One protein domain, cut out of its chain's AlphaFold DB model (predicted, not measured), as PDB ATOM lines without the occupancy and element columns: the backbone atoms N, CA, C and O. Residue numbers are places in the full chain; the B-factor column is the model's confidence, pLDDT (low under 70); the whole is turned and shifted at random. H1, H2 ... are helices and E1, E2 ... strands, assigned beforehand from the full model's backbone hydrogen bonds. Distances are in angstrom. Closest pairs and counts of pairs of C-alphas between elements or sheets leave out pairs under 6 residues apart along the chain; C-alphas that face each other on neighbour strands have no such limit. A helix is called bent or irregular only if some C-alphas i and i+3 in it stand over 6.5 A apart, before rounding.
ATOM      1  N   GLN A  20     171.739 150.536 158.650       96.88
ATOM      2  CA  GLN A  20     171.655 149.450 159.630       96.88
ATOM      3  C   GLN A  20     170.860 148.247 159.102       96.88
ATOM      4  O   GLN A  20     171.272 147.110 159.298       96.88
ATOM      5  N   THR A  21     169.769 148.478 158.371       95.62
ATOM      6  CA  THR A  21     168.976 147.402 157.759       95.62
ATOM      7  C   THR A  21     169.805 146.614 156.748       95.62
ATOM      8  O   THR A  21     169.710 145.389 156.688       95.62
ATOM      9  N   LEU A  22     170.649 147.298 155.969       95.62
ATOM     10  CA  LEU A  22     171.559 146.644 155.031       95.62
ATOM     11  C   LEU A  22     172.604 145.799 155.770       95.62
ATOM     12  O   LEU A  22     172.852 144.665 155.365       95.62
ATOM     13  N   ARG A  23     173.163 146.308 156.875       96.06
ATOM     14  CA  ARG A  23     174.108 145.570 157.734       96.06
ATOM     15  C   ARG A  23     173.484 144.298 158.307       96.06
ATOM     16  O   ARG A  23     174.052 143.221 158.138       96.06
ATOM     17  N   ASP A  24     172.287 144.402 158.880       95.19
ATOM     18  CA  ASP A  24     171.549 143.255 159.421       95.19
ATOM     19  C   ASP A  24     171.274 142.197 158.337       95.19
ATOM     20  O   ASP A  24     171.316 140.989 158.583       95.19
ATOM     21  N   LEU A  25     170.982 142.648 157.116       92.75
ATOM     22  CA  LEU A  25     170.698 141.779 155.981       92.75
ATOM     23  C   LEU A  25     171.967 141.071 155.476       92.75
ATOM     24  O   LEU A  25     171.920 139.873 155.181       92.75
ATOM     25  N   LEU A  26     173.103 141.771 155.459       92.75
ATOM     26  CA  LEU A  26     174.423 141.189 155.209       92.75
ATOM     27  C   LEU A  26     174.755 140.081 156.203       92.75
ATOM     28  O   LEU A  26     175.120 138.989 155.775       92.75
ATOM     29  N   GLU A  27     174.586 140.333 157.504       92.62
ATOM     30  CA  GLU A  27     174.890 139.366 158.568       92.62
ATOM     31  C   GLU A  27     174.040 138.094 158.463       92.62
ATOM     32  O   GLU A  27     174.542 136.981 158.645       92.62
ATOM     33  N   ARG A  28     172.757 138.234 158.117       91.69
ATOM     34  CA  ARG A  28     171.836 137.093 157.985       91.69
ATOM     35  C   ARG A  28     172.116 136.234 156.752       91.69
ATOM     36  O   ARG A  28     171.842 135.033 156.779       91.69
ATOM     37  N   TYR A  29     172.657 136.817 155.682       87.69
ATOM     38  CA  TYR A  29     172.777 136.169 154.369       87.69
ATOM     39  C   TYR A  29     174.198 136.231 153.772       87.69
ATOM     40  O   TYR A  29     174.364 136.227 152.552       87.69
ATOM     41  N   LEU A  30     175.226 136.184 154.630       74.38
ATOM     42  CA  LEU A  30     176.667 136.323 154.324       74.38
ATOM     43  C   LEU A  30     177.210 135.512 153.128       74.38
ATOM     44  O   LEU A  30     178.262 135.848 152.590       74.38
ATOM     45  N   ARG A  31     176.545 134.422 152.728       77.50
ATOM     46  CA  ARG A  31     177.037 133.476 151.706       77.50
ATOM     47  C   ARG A  31     176.499 133.715 150.293       77.50
ATOM     48  O   ARG A  31     176.749 132.892 149.418       77.50
ATOM     49  N   LYS A  32     175.724 134.778 150.065       87.62
ATOM     50  CA  LYS A  32     175.130 135.061 148.752       87.62
ATOM     51  C   LYS A  32     175.844 136.230 148.082       87.62
ATOM     52  O   LYS A  32     175.548 137.380 148.386       87.62
ATOM     53  N   ASP A  33     176.740 135.940 147.141       90.75
ATOM     54  CA  ASP A  33     177.513 136.976 146.439       90.75
ATOM     55  C   ASP A  33     176.612 137.976 145.711       90.75
ATOM     56  O   ASP A  33     176.797 139.180 145.855       90.75
ATOM     57  N   LEU A  34     175.567 137.492 145.025       90.81
ATOM     58  CA  LEU A  34     174.575 138.350 144.367       90.81
ATOM     59  C   LEU A  34     173.983 139.383 145.336       90.81
ATOM     60  O   LEU A  34     173.828 140.550 144.988       90.81
ATOM     61  N   LEU A  35     173.702 138.975 146.575       91.50
ATOM     62  CA  LEU A  35     173.143 139.865 147.583       91.50
ATOM     63  C   LEU A  35     174.136 140.949 148.010       91.50
ATOM     64  O   LEU A  35     173.735 142.088 148.220       91.50
ATOM     65  N   ARG A  36     175.431 140.622 148.093       94.19
ATOM     66  CA  ARG A  36     176.477 141.606 148.409       94.19
ATOM     67  C   ARG A  36     176.543 142.692 147.337       94.19
ATOM     68  O   ARG A  36     176.587 143.866 147.686       94.19
ATOM     69  N   TYR A  37     176.470 142.318 146.058       94.56
ATOM     70  CA  TYR A  37     176.427 143.280 144.950       94.56
ATOM     71  C   TYR A  37     175.142 144.119 144.952       94.56
ATOM     72  O   TYR A  37     175.210 145.337 144.792       94.56
ATOM     73  N   GLN A  38     173.986 143.509 145.228       93.38
ATOM     74  CA  GLN A  38     172.728 144.251 145.364       93.38
ATOM     75  C   GLN A  38     172.768 145.249 146.529       93.38
ATOM     76  O   GLN A  38     172.309 146.384 146.395       93.38
ATOM     77  N   ILE A  39     173.370 144.880 147.664       95.12
ATOM     78  CA  ILE A  39     173.593 145.821 148.768       95.12
ATOM     79  C   ILE A  39     174.605 146.897 148.368       95.12
ATOM     80  O   ILE A  39     174.419 148.054 148.730       95.12
ATOM     81  N   GLY A  40     175.621 146.566 147.570       95.88
ATOM     82  CA  GLY A  40     176.523 147.547 146.967       95.88
ATOM     83  C   GLY A  40     175.776 148.602 146.143       95.88
ATOM     84  O   GLY A  40     175.998 149.796 146.342       95.88
ATOM     85  N   ARG A  41     174.808 148.188 145.312       94.69
ATOM     86  CA  ARG A  41     173.908 149.115 144.594       94.69
ATOM     87  C   ARG A  41     173.056 149.953 145.547       94.69
ATOM     88  O   ARG A  41     172.939 151.156 145.346       94.69
ATOM     89  N   ALA A  42     172.507 149.355 146.607       95.06
ATOM     90  CA  ALA A  42     171.758 150.100 147.624       95.06
ATOM     91  C   ALA A  42     172.643 151.138 148.341       95.06
ATOM     92  O   ALA A  42     172.204 152.257 148.596       95.06
ATOM     93  N   CYS A  43     173.910 150.807 148.613       96.50
ATOM     94  CA  CYS A  43     174.879 151.741 149.182       96.50
ATOM     95  C   CYS A  43     175.184 152.891 148.221       96.50
ATOM     96  O   CYS A  43     175.246 154.032 148.664       96.50
ATOM     97  N   ALA A  44     175.331 152.616 146.925       96.31
ATOM     98  CA  ALA A  44     175.490 153.644 145.900       96.31
ATOM     99  C   ALA A  44     174.266 154.578 145.828       96.31
ATOM    100  O   ALA A  44     174.413 155.801 145.855       96.31
ATOM    101  N   ALA A  45     173.056 154.012 145.847       93.75
ATOM    102  CA  ALA A  45     171.804 154.770 145.840       93.75
ATOM    103  C   ALA A  45     171.558 155.559 147.143       93.75
ATOM    104  O   ALA A  45     170.889 156.588 147.111       93.75
ATOM    105  N   GLY A  46     172.082 155.093 148.282       93.56
ATOM    106  CA  GLY A  46     171.933 155.725 149.602       93.56
ATOM    107  C   GLY A  46     173.103 156.597 150.054       93.56
ATOM    108  O   GLY A  46     172.970 157.338 151.023       93.56
ATOM    109  N   GLY A  47     174.251 156.521 149.378       95.44
ATOM    110  CA  GLY A  47     175.489 157.190 149.785       95.44
ATOM    111  C   GLY A  47     176.223 156.543 150.969       95.44
ATOM    112  O   GLY A  47     177.021 157.201 151.638       95.44
ATOM    113  N   TYR A  48     175.993 155.257 151.246       96.94
ATOM    114  CA  TYR A  48     176.596 154.537 152.380       96.94
ATOM    115  C   TYR A  48     178.033 154.085 152.084       96.94
ATOM    116  O   TYR A  48     178.339 152.894 152.010       96.94
ATOM    117  N   THR A  49     178.932 155.054 151.905       96.94
ATOM    118  CA  THR A  49     180.320 154.826 151.461       96.94
ATOM    119  C   THR A  49     181.088 153.884 152.389       96.94
ATOM    120  O   THR A  49     181.740 152.952 151.922       96.94
ATOM    121  N   SER A  50     180.991 154.070 153.711       97.00
ATOM    122  CA  SER A  50     181.701 153.221 154.678       97.00
ATOM    123  C   SER A  50     181.220 151.770 154.657       97.00
ATOM    124  O   SER A  50     182.032 150.861 154.819       97.00
ATOM    125  N   LEU A  51     179.917 151.541 154.450       97.25
ATOM    126  CA  LEU A  51     179.381 150.192 154.283       97.25
ATOM    127  C   LEU A  51     179.875 149.582 152.970       97.25
ATOM    128  O   LEU A  51     180.413 148.482 153.003       97.25
ATOM    129  N   TYR A  52     179.763 150.316 151.857       97.69
ATOM    130  CA  TYR A  52     180.202 149.869 150.533       97.69
ATOM    131  C   TYR A  52     181.661 149.400 150.523       97.69
ATOM    132  O   TYR A  52     181.943 148.285 150.092       97.69
ATOM    133  N   LEU A  53     182.583 150.212 151.053       96.44
ATOM    134  CA  LEU A  53     184.007 149.864 151.101       96.44
ATOM    135  C   LEU A  53     184.272 148.605 151.944       96.44
ATOM    136  O   LEU A  53     185.173 147.835 151.631       96.44
ATOM    137  N   GLY A  54     183.465 148.363 152.983       95.69
ATOM    138  CA  GLY A  54     183.546 147.150 153.798       95.69
ATOM    139  C   GLY A  54     183.021 145.884 153.109       95.69
ATOM    140  O   GLY A  54     183.292 144.785 153.591       95.69
ATOM    141  N   LEU A  55     182.285 146.009 151.997       95.38
ATOM    142  CA  LEU A  55     181.798 144.860 151.227       95.38
ATOM    143  C   LEU A  55     182.898 144.186 150.405       95.38
ATOM    144  O   LEU A  55     182.682 143.045 149.992       95.38
ATOM    145  N   ASP A  56     184.024 144.869 150.162       94.94
ATOM    146  CA  ASP A  56     185.163 144.371 149.376       94.94
ATOM    147  C   ASP A  56     184.721 143.756 148.031       94.94
ATOM    148  O   ASP A  56     185.034 142.616 147.688       94.94
ATOM    149  N   LEU A  57     183.866 144.489 147.309       96.62
ATOM    150  CA  LEU A  57     183.365 144.082 145.997       96.62
ATOM    151  C   LEU A  57     184.384 144.409 144.910       96.62
ATOM    152  O   LEU A  57     185.178 145.343 145.034       96.62
ATOM    153  N   LEU A  58     184.293 143.696 143.787       97.62
ATOM    154  CA  LEU A  58     184.963 144.158 142.581       97.62
ATOM    155  C   LEU A  58     184.362 145.510 142.149       97.62
ATOM    156  O   LEU A  58     183.165 145.733 142.344       97.62
ATOM    157  N   PRO A  59     185.175 146.401 141.556       97.44
ATOM    158  CA  PRO A  59     184.758 147.730 141.113       97.44
ATOM    159  C   PRO A  59     183.825 147.614 139.899       97.44
ATOM    160  O   PRO A  59     184.248 147.696 138.743       97.44
ATOM    161  N   ASP A  60     182.556 147.350 140.195       97.44
ATOM    162  CA  ASP A  60     181.497 147.066 139.238       97.44
ATOM    163  C   ASP A  60     180.920 148.353 138.630       97.44
ATOM    164  O   ASP A  60     180.597 149.314 139.336       97.44
ATOM    165  N   VAL A  61     180.795 148.377 137.301       96.19
ATOM    166  CA  VAL A  61     180.342 149.562 136.561       96.19
ATOM    167  C   VAL A  61     178.881 149.907 136.826       96.19
ATOM    168  O   VAL A  61     178.557 151.091 136.854       96.19
ATOM    169  N   ALA A  62     178.016 148.930 137.102       94.25
ATOM    170  CA  ALA A  62     176.616 149.201 137.402       94.25
ATOM    171  C   ALA A  62     176.452 149.858 138.779       94.25
ATOM    172  O   ALA A  62     175.668 150.797 138.936       94.25
ATOM    173  N   ILE A  63     177.263 149.472 139.769       96.31
ATOM    174  CA  ILE A  63     177.334 150.210 141.042       96.31
ATOM    175  C   ILE A  63     177.826 151.646 140.809       96.31
ATOM    176  O   ILE A  63     177.275 152.583 141.393       96.31
ATOM    177  N   ALA A  64     178.821 151.843 139.939       97.00
ATOM    178  CA  ALA A  64     179.311 153.180 139.605       97.00
ATOM    179  C   ALA A  64     178.229 154.042 138.939       97.00
ATOM    180  O   ALA A  64     178.087 155.213 139.285       97.00
ATOM    181  N   GLU A  65     177.438 153.482 138.021       95.00
ATOM    182  CA  GLU A  65     176.342 154.212 137.376       95.00
ATOM    183  C   GLU A  65     175.255 154.612 138.377       95.00
ATOM    184  O   GLU A  65     174.834 155.767 138.366       95.00
ATOM    185  N   VAL A  66     174.881 153.727 139.310       94.31
ATOM    186  CA  VAL A  66     173.950 154.071 140.401       94.31
ATOM    187  C   VAL A  66     174.534 155.152 141.321       94.31
ATOM    188  O   VAL A  66     173.828 156.075 141.723       94.31
ATOM    189  N   ALA A  67     175.829 155.086 141.637       96.12
ATOM    190  CA  ALA A  67     176.490 156.083 142.482       96.12
ATOM    191  C   ALA A  67     176.545 157.460 141.800       96.12
ATOM    192  O   ALA A  67     176.368 158.490 142.451       96.12
ATOM    193  N   ARG A  68     176.748 157.468 140.477       94.94
ATOM    194  CA  ARG A  68     176.704 158.663 139.627       94.94
ATOM    195  C   ARG A  68     175.285 159.196 139.433       94.94
ATOM    196  O   ARG A  68     175.117 160.382 139.193       94.94
ATOM    197  N   ASP A  69     174.262 158.362 139.519       91.81
ATOM    198  CA  ASP A  69     172.877 158.837 139.526       91.81
ATOM    199  C   ASP A  69     172.578 159.634 140.810       91.81
ATOM    200  O   ASP A  69     171.930 160.677 140.784       91.81
ATOM    201  N   ASN A  70     173.166 159.210 141.933       88.56
ATOM    202  CA  ASN A  70     173.066 159.868 143.231       88.56
ATOM    203  C   ASN A  70     174.302 160.732 143.571       88.56
ATOM    204  O   ASN A  70     174.866 160.604 144.659       88.56
ATOM    205  N   LEU A  71     174.753 161.620 142.672       78.38
ATOM    206  CA  LEU A  71     176.001 162.392 142.867       78.38
ATOM    207  C   LEU A  71     176.103 163.116 144.221       78.38
ATOM    208  O   LEU A  71     177.207 163.257 144.738       78.38
ATOM    209  N   ALA A  72     174.984 163.550 144.809       87.00
ATOM    210  CA  ALA A  72     174.977 164.276 146.080       87.00
ATOM    211  C   ALA A  72     175.594 163.481 147.247       87.00
ATOM    212  O   ALA A  72     176.234 164.076 148.113       87.00
ATOM    213  N   SER A  73     175.431 162.154 147.255       89.44
ATOM    214  CA  SER A  73     175.894 161.291 148.356       89.44
ATOM    215  C   SER A  73     176.700 160.071 147.887       89.44
ATOM    216  O   SER A  73     177.390 159.445 148.687       89.44
ATOM    217  N   GLY A  74     176.640 159.726 146.599       93.31
ATOM    218  CA  GLY A  74     177.323 158.582 145.989       93.31
ATOM    219  C   GLY A  74     178.704 158.893 145.405       93.31
ATOM    220  O   GLY A  74     179.401 157.968 144.990       93.31
ATOM    221  N   GLN A  75     179.138 160.160 145.386       95.75
ATOM    222  CA  GLN A  75     180.370 160.583 144.705       95.75
ATOM    223  C   GLN A  75     181.616 159.790 145.133       95.75
ATOM    224  O   GLN A  75     182.372 159.338 144.278       95.75
ATOM    225  N   ALA A  76     181.811 159.554 146.432       96.75
ATOM    226  CA  ALA A  76     182.979 158.817 146.921       96.75
ATOM    227  C   ALA A  76     183.000 157.348 146.451       96.75
ATOM    228  O   ALA A  76     184.060 156.810 146.129       96.75
ATOM    229  N   ILE A  77     181.829 156.702 146.362       97.94
ATOM    230  CA  ILE A  77     181.695 155.344 145.813       97.94
ATOM    231  C   ILE A  77     182.036 155.361 144.322       97.94
ATOM    232  O   ILE A  77     182.862 154.561 143.878       97.94
ATOM    233  N   TYR A  78     181.457 156.300 143.569       97.38
ATOM    234  CA  TYR A  78     181.739 156.471 142.145       97.38
ATOM    235  C   TYR A  78     183.241 156.642 141.885       97.38
ATOM    236  O   TYR A  78     183.832 155.861 141.141       97.38
ATOM    237  N   GLU A  79     183.884 157.601 142.553       96.94
ATOM    238  CA  GLU A  79     185.315 157.877 142.401       96.94
ATOM    239  C   GLU A  79     186.177 156.659 142.748       96.94
ATOM    240  O   GLU A  79     187.121 156.358 142.017       96.94
ATOM    241  N   SER A  80     185.824 155.909 143.801       97.38
ATOM    242  CA  SER A  80     186.558 154.695 144.181       97.38
ATOM    243  C   SER A  80     186.541 153.617 143.089       97.38
ATOM    244  O   SER A  80     187.545 152.935 142.877       97.38
ATOM    245  N   ILE A  81     185.426 153.485 142.362       97.69
ATOM    246  CA  ILE A  81     185.276 152.507 141.280       97.69
ATOM    247  C   ILE A  81     185.983 152.996 140.015       97.69
ATOM    248  O   ILE A  81     186.692 152.227 139.365       97.69
ATOM    249  N   ILE A  82     185.824 154.276 139.667       96.50
ATOM    250  CA  ILE A  82     186.411 154.864 138.454       96.50
ATOM    251  C   ILE A  82     187.932 154.962 138.531       96.50
ATOM    252  O   ILE A  82     188.601 154.761 137.521       96.50
ATOM    253  N   ALA A  83     188.486 155.205 139.719       96.56
ATOM    254  CA  ALA A  83     189.929 155.219 139.932       96.56
ATOM    255  C   ALA A  83     190.572 153.821 139.855       96.56
ATOM    256  O   ALA A  83     191.801 153.718 139.807       96.56
ATOM    257  N   SER A  84     189.778 152.742 139.845       96.88
ATOM    258  CA  SER A  84     190.315 151.387 139.745       96.88
ATOM    259  C   SER A  84     190.977 151.143 138.380       96.88
ATOM    260  O   SER A  84     190.369 151.422 137.343       96.88
ATOM    261  N   PRO A  85     192.175 150.523 138.334       95.69
ATOM    262  CA  PRO A  85     192.843 150.186 137.075       95.69
ATOM    263  C   PRO A  85     192.067 149.161 136.239       95.69
ATOM    264  O   PRO A  85     192.263 149.055 135.030       95.69
ATOM    265  N   THR A  86     191.204 148.363 136.868       96.81
ATOM    266  CA  THR A  86     190.341 147.402 136.179       96.81
ATOM    267  C   THR A  86     188.948 147.495 136.764       96.81
ATOM    268  O   THR A  86     188.767 147.289 137.961       96.81
ATOM    269  N   ARG A  87     187.974 147.792 135.906       97.31
ATOM    270  CA  ARG A  87     186.547 147.830 136.226       97.31
ATOM    271  C   ARG A  87     185.857 146.600 135.661       97.31
ATOM    272  O   ARG A  87     186.327 146.017 134.677       97.31
ATOM    273  N   TRP A  88     184.771 146.195 136.298       97.50
ATOM    274  CA  TRP A  88     184.110 144.928 136.019       97.50
ATOM    275  C   TRP A  88     182.649 145.128 135.648       97.50
ATOM    276  O   TRP A  88     181.997 146.046 136.127       97.50
ATOM    277  N   ASN A  89     182.150 144.239 134.800       95.50
ATOM    278  CA  ASN A  89     180.731 144.002 134.619       95.50
ATOM    279  C   ASN A  89     180.415 142.689 135.356       95.50
ATOM    280  O   ASN A  89     180.651 141.593 134.827       95.50
ATOM    281  N   CYS A  90     180.028 142.801 136.627       95.31
ATOM    282  CA  CYS A  90     179.758 141.666 137.506       95.31
ATOM    283  C   CYS A  90     178.287 141.261 137.466       95.31
ATOM    284  O   CYS A  90     178.005 140.062 137.431       95.31
ATOM    285  N   MET A  91     177.370 142.227 137.500       90.81
ATOM    286  CA  MET A  91     175.928 141.969 137.516       90.81
ATOM    287  C   MET A  91     175.361 141.831 136.100       90.81
ATOM    288  O   MET A  91     175.606 142.656 135.229       90.81
ATOM    289  N   ASP A  92     174.577 140.775 135.891       88.06
ATOM    290  CA  ASP A  92     173.721 140.603 134.724       88.06
ATOM    291  C   ASP A  92     172.311 141.056 135.097       88.06
ATOM    292  O   ASP A  92     171.520 140.296 135.663       88.06
ATOM    293  N   ASP A  93     172.026 142.319 134.807       82.88
ATOM    294  CA  ASP A  93     170.766 142.969 135.149       82.88
ATOM    295  C   ASP A  93     169.567 142.300 134.456       82.88
ATOM    296  O   ASP A  93     168.532 142.080 135.087       82.88
ATOM    297  N   TYR A  94     169.745 141.851 133.208       79.38
ATOM    298  CA  TYR A  94     168.712 141.162 132.429       79.38
ATOM    299  C   TYR A  94     168.307 139.825 133.050       79.38
ATOM    300  O   TYR A  94     167.120 139.504 133.128       79.38
ATOM    301  N   ASN A  95     169.291 139.042 133.496       83.31
ATOM    302  CA  ASN A  95     169.058 137.728 134.096       83.31
ATOM    303  C   ASN A  95     168.982 137.767 135.634       83.31
ATOM    304  O   ASN A  95     168.787 136.721 136.258       83.31
ATOM    305  N   ARG A  96     169.129 138.953 136.242       84.62
ATOM    306  CA  ARG A  96     169.154 139.205 137.695       84.62
ATOM    307  C   ARG A  96     170.122 138.275 138.433       84.62
ATOM    308  O   ARG A  96     169.802 137.710 139.480       84.62
ATOM    309  N   CYS A  97     171.315 138.093 137.873       88.19
ATOM    310  CA  CYS A  97     172.342 137.204 138.411       88.19
ATOM    311  C   CYS A  97     173.737 137.835 138.325       88.19
ATOM    312  O   CYS A  97     173.889 138.984 137.927       88.19
ATOM    313  N   LEU A  98     174.769 137.102 138.748       91.25
ATOM    314  CA  LEU A  98     176.152 137.491 138.474       91.25
ATOM    315  C   LEU A  98     176.621 136.801 137.197       91.25
ATOM    316  O   LEU A  98     176.351 135.613 136.991       91.25
ATOM    317  N   HIS A  99     177.371 137.520 136.367       92.25
ATOM    318  CA  HIS A  99     178.036 136.927 135.221       92.25
ATOM    319  C   HIS A  99     178.984 135.804 135.668       92.25
ATOM    320  O   HIS A  99     179.786 135.954 136.590       92.25
ATOM    321  N   SER A 100     178.904 134.669 134.975       90.81
ATOM    322  CA  SER A 100     179.790 133.526 135.168       90.81
ATOM    323  C   SER A 100     180.378 133.121 133.811       90.81
ATOM    324  O   SER A 100     179.659 132.525 133.007       90.81
ATOM    325  N   PRO A 101     181.660 133.419 133.531       93.25
ATOM    326  CA  PRO A 101     182.621 134.109 134.401       93.25
ATOM    327  C   PRO A 101     182.354 135.620 134.514       93.25
ATOM    328  O   PRO A 101     181.711 136.214 133.647       93.25
ATOM    329  N   LEU A 102     182.900 136.242 135.563       93.69
ATOM    330  CA  LEU A 102     182.915 137.699 135.725       93.69
ATOM    331  C   LEU A 102     183.719 138.359 134.594       93.69
ATOM    332  O   LEU A 102     184.709 137.793 134.122       93.69
ATOM    333  N   ARG A 103     183.305 139.558 134.165       95.38
ATOM    334  CA  ARG A 103     183.839 140.215 132.962       95.38
ATOM    335  C   ARG A 103     184.678 141.454 133.320       95.38
ATOM    336  O   ARG A 103     184.100 142.443 133.769       95.38
ATOM    337  N   PRO A 104     186.012 141.434 133.147       96.69
ATOM    338  CA  PRO A 104     186.860 142.604 133.371       96.69
ATOM    339  C   PRO A 104     186.862 143.548 132.159       96.69
ATOM    340  O   PRO A 104     186.443 143.174 131.065       96.69
ATOM    341  N   GLY A 105     187.398 144.758 132.341       95.06
ATOM    342  CA  GLY A 105     187.573 145.737 131.262       95.06
ATOM    343  C   GLY A 105     186.288 146.475 130.885       95.06
ATOM    344  O   GLY A 105     186.182 146.994 129.777       95.06
TER     345      GLY A 105
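What this domain is: This is residues 20 to 105 of the 201 residues of an uncharacterized protein of Penicillium subrubescens (UniProt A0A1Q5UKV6). A bent two-stranded hairpin, E1 and E2, packs on the first part of H2, a helix in the middle of a small helical cluster, and E1 also packs on the start of H4. Round H2 sit H1, H3, H4 and H5; H1 is on the far side from the hairpin, and residues 27 to 32, which begin in H1, stick out. The printed part has 86 residues, with five named helices followed by two named strands; the sheet order is E1 - E2, antiparallel, and the class is mixed, helices and strands. It is compact, with a radius of gyration of the C-alphas of 12.1 A, and rounded, spanning 32 by 30 by 21 A.

Where its parts are: Look first at E1, residues 88 to 92, 11.3 A long, and E2, residues 97 to 104, 16.3 A long. E2 bends by 82 degrees at residue 101 and ends at C-alpha 104, (186.860, 142.604, 133.371). Then find C-alpha 33 at (177.513, 136.976, 146.439); from there H2 runs 19.8 A to residue 46. H1, residues 20 to 28, begins at C-alpha 20, (171.655, 149.450, 159.630), and is 12.5 A long. H3 is residues 49 to 54, 8.6 A; H4 residues 61 to 69, 12.3 A; H5 residues 71 to 82, 13.6 A. H5 is irregular: C-alphas 73 and 76 are 7.6 A apart.

How they stand to each other: In the hairpin E1 and E2, N 89 and O 103 are 2.8 A apart, and N 99 and O 90 also 2.8 A, within hydrogen-bond range. The closest C-alphas of H2 and E2 are Leu 34 and Leu 98, 6.2 A; of H4 and E1, Val 61 and Asn 89, 5.9 A. H2 is the hub, touching four helices. With residues 40 to 45 alone it touches H4, closest at the C-alphas of Ala 44 and Ala 67, 4.3 A, a shallow tilt of 18 degrees, the same way. With residues 35 to 39 alone it touches H1 in a helical hairpin, C-alphas 22 and 39 being closest at 6.6 A. H2 and H3 form another, closest at C-alphas 40 and 52, 5.6 A. H4 and H5 are a third, closest at C-alphas 67 and 74, 4.4 A. H5 touches H3 at a shallow tilt of 34.9 degrees, only just short of steep, with C-alphas 49 and 77 closest at 5.8 A. H1 is apart from H4, H5, E1 and E2. Every O i to N i+4 pair is within hydrogen-bond range in H1, H2, H3 and H4, but 5 of 8 in H5.

The domain as a whole: The two farthest C-alphas, those of Ala 72 and Pro 101, are 33.2 A apart. The printed part has no cut and no long link; the link from H3 to H4 is short, the others tight. Mean pLDDT of the printed part is 93.4, and no printed residue is under 70.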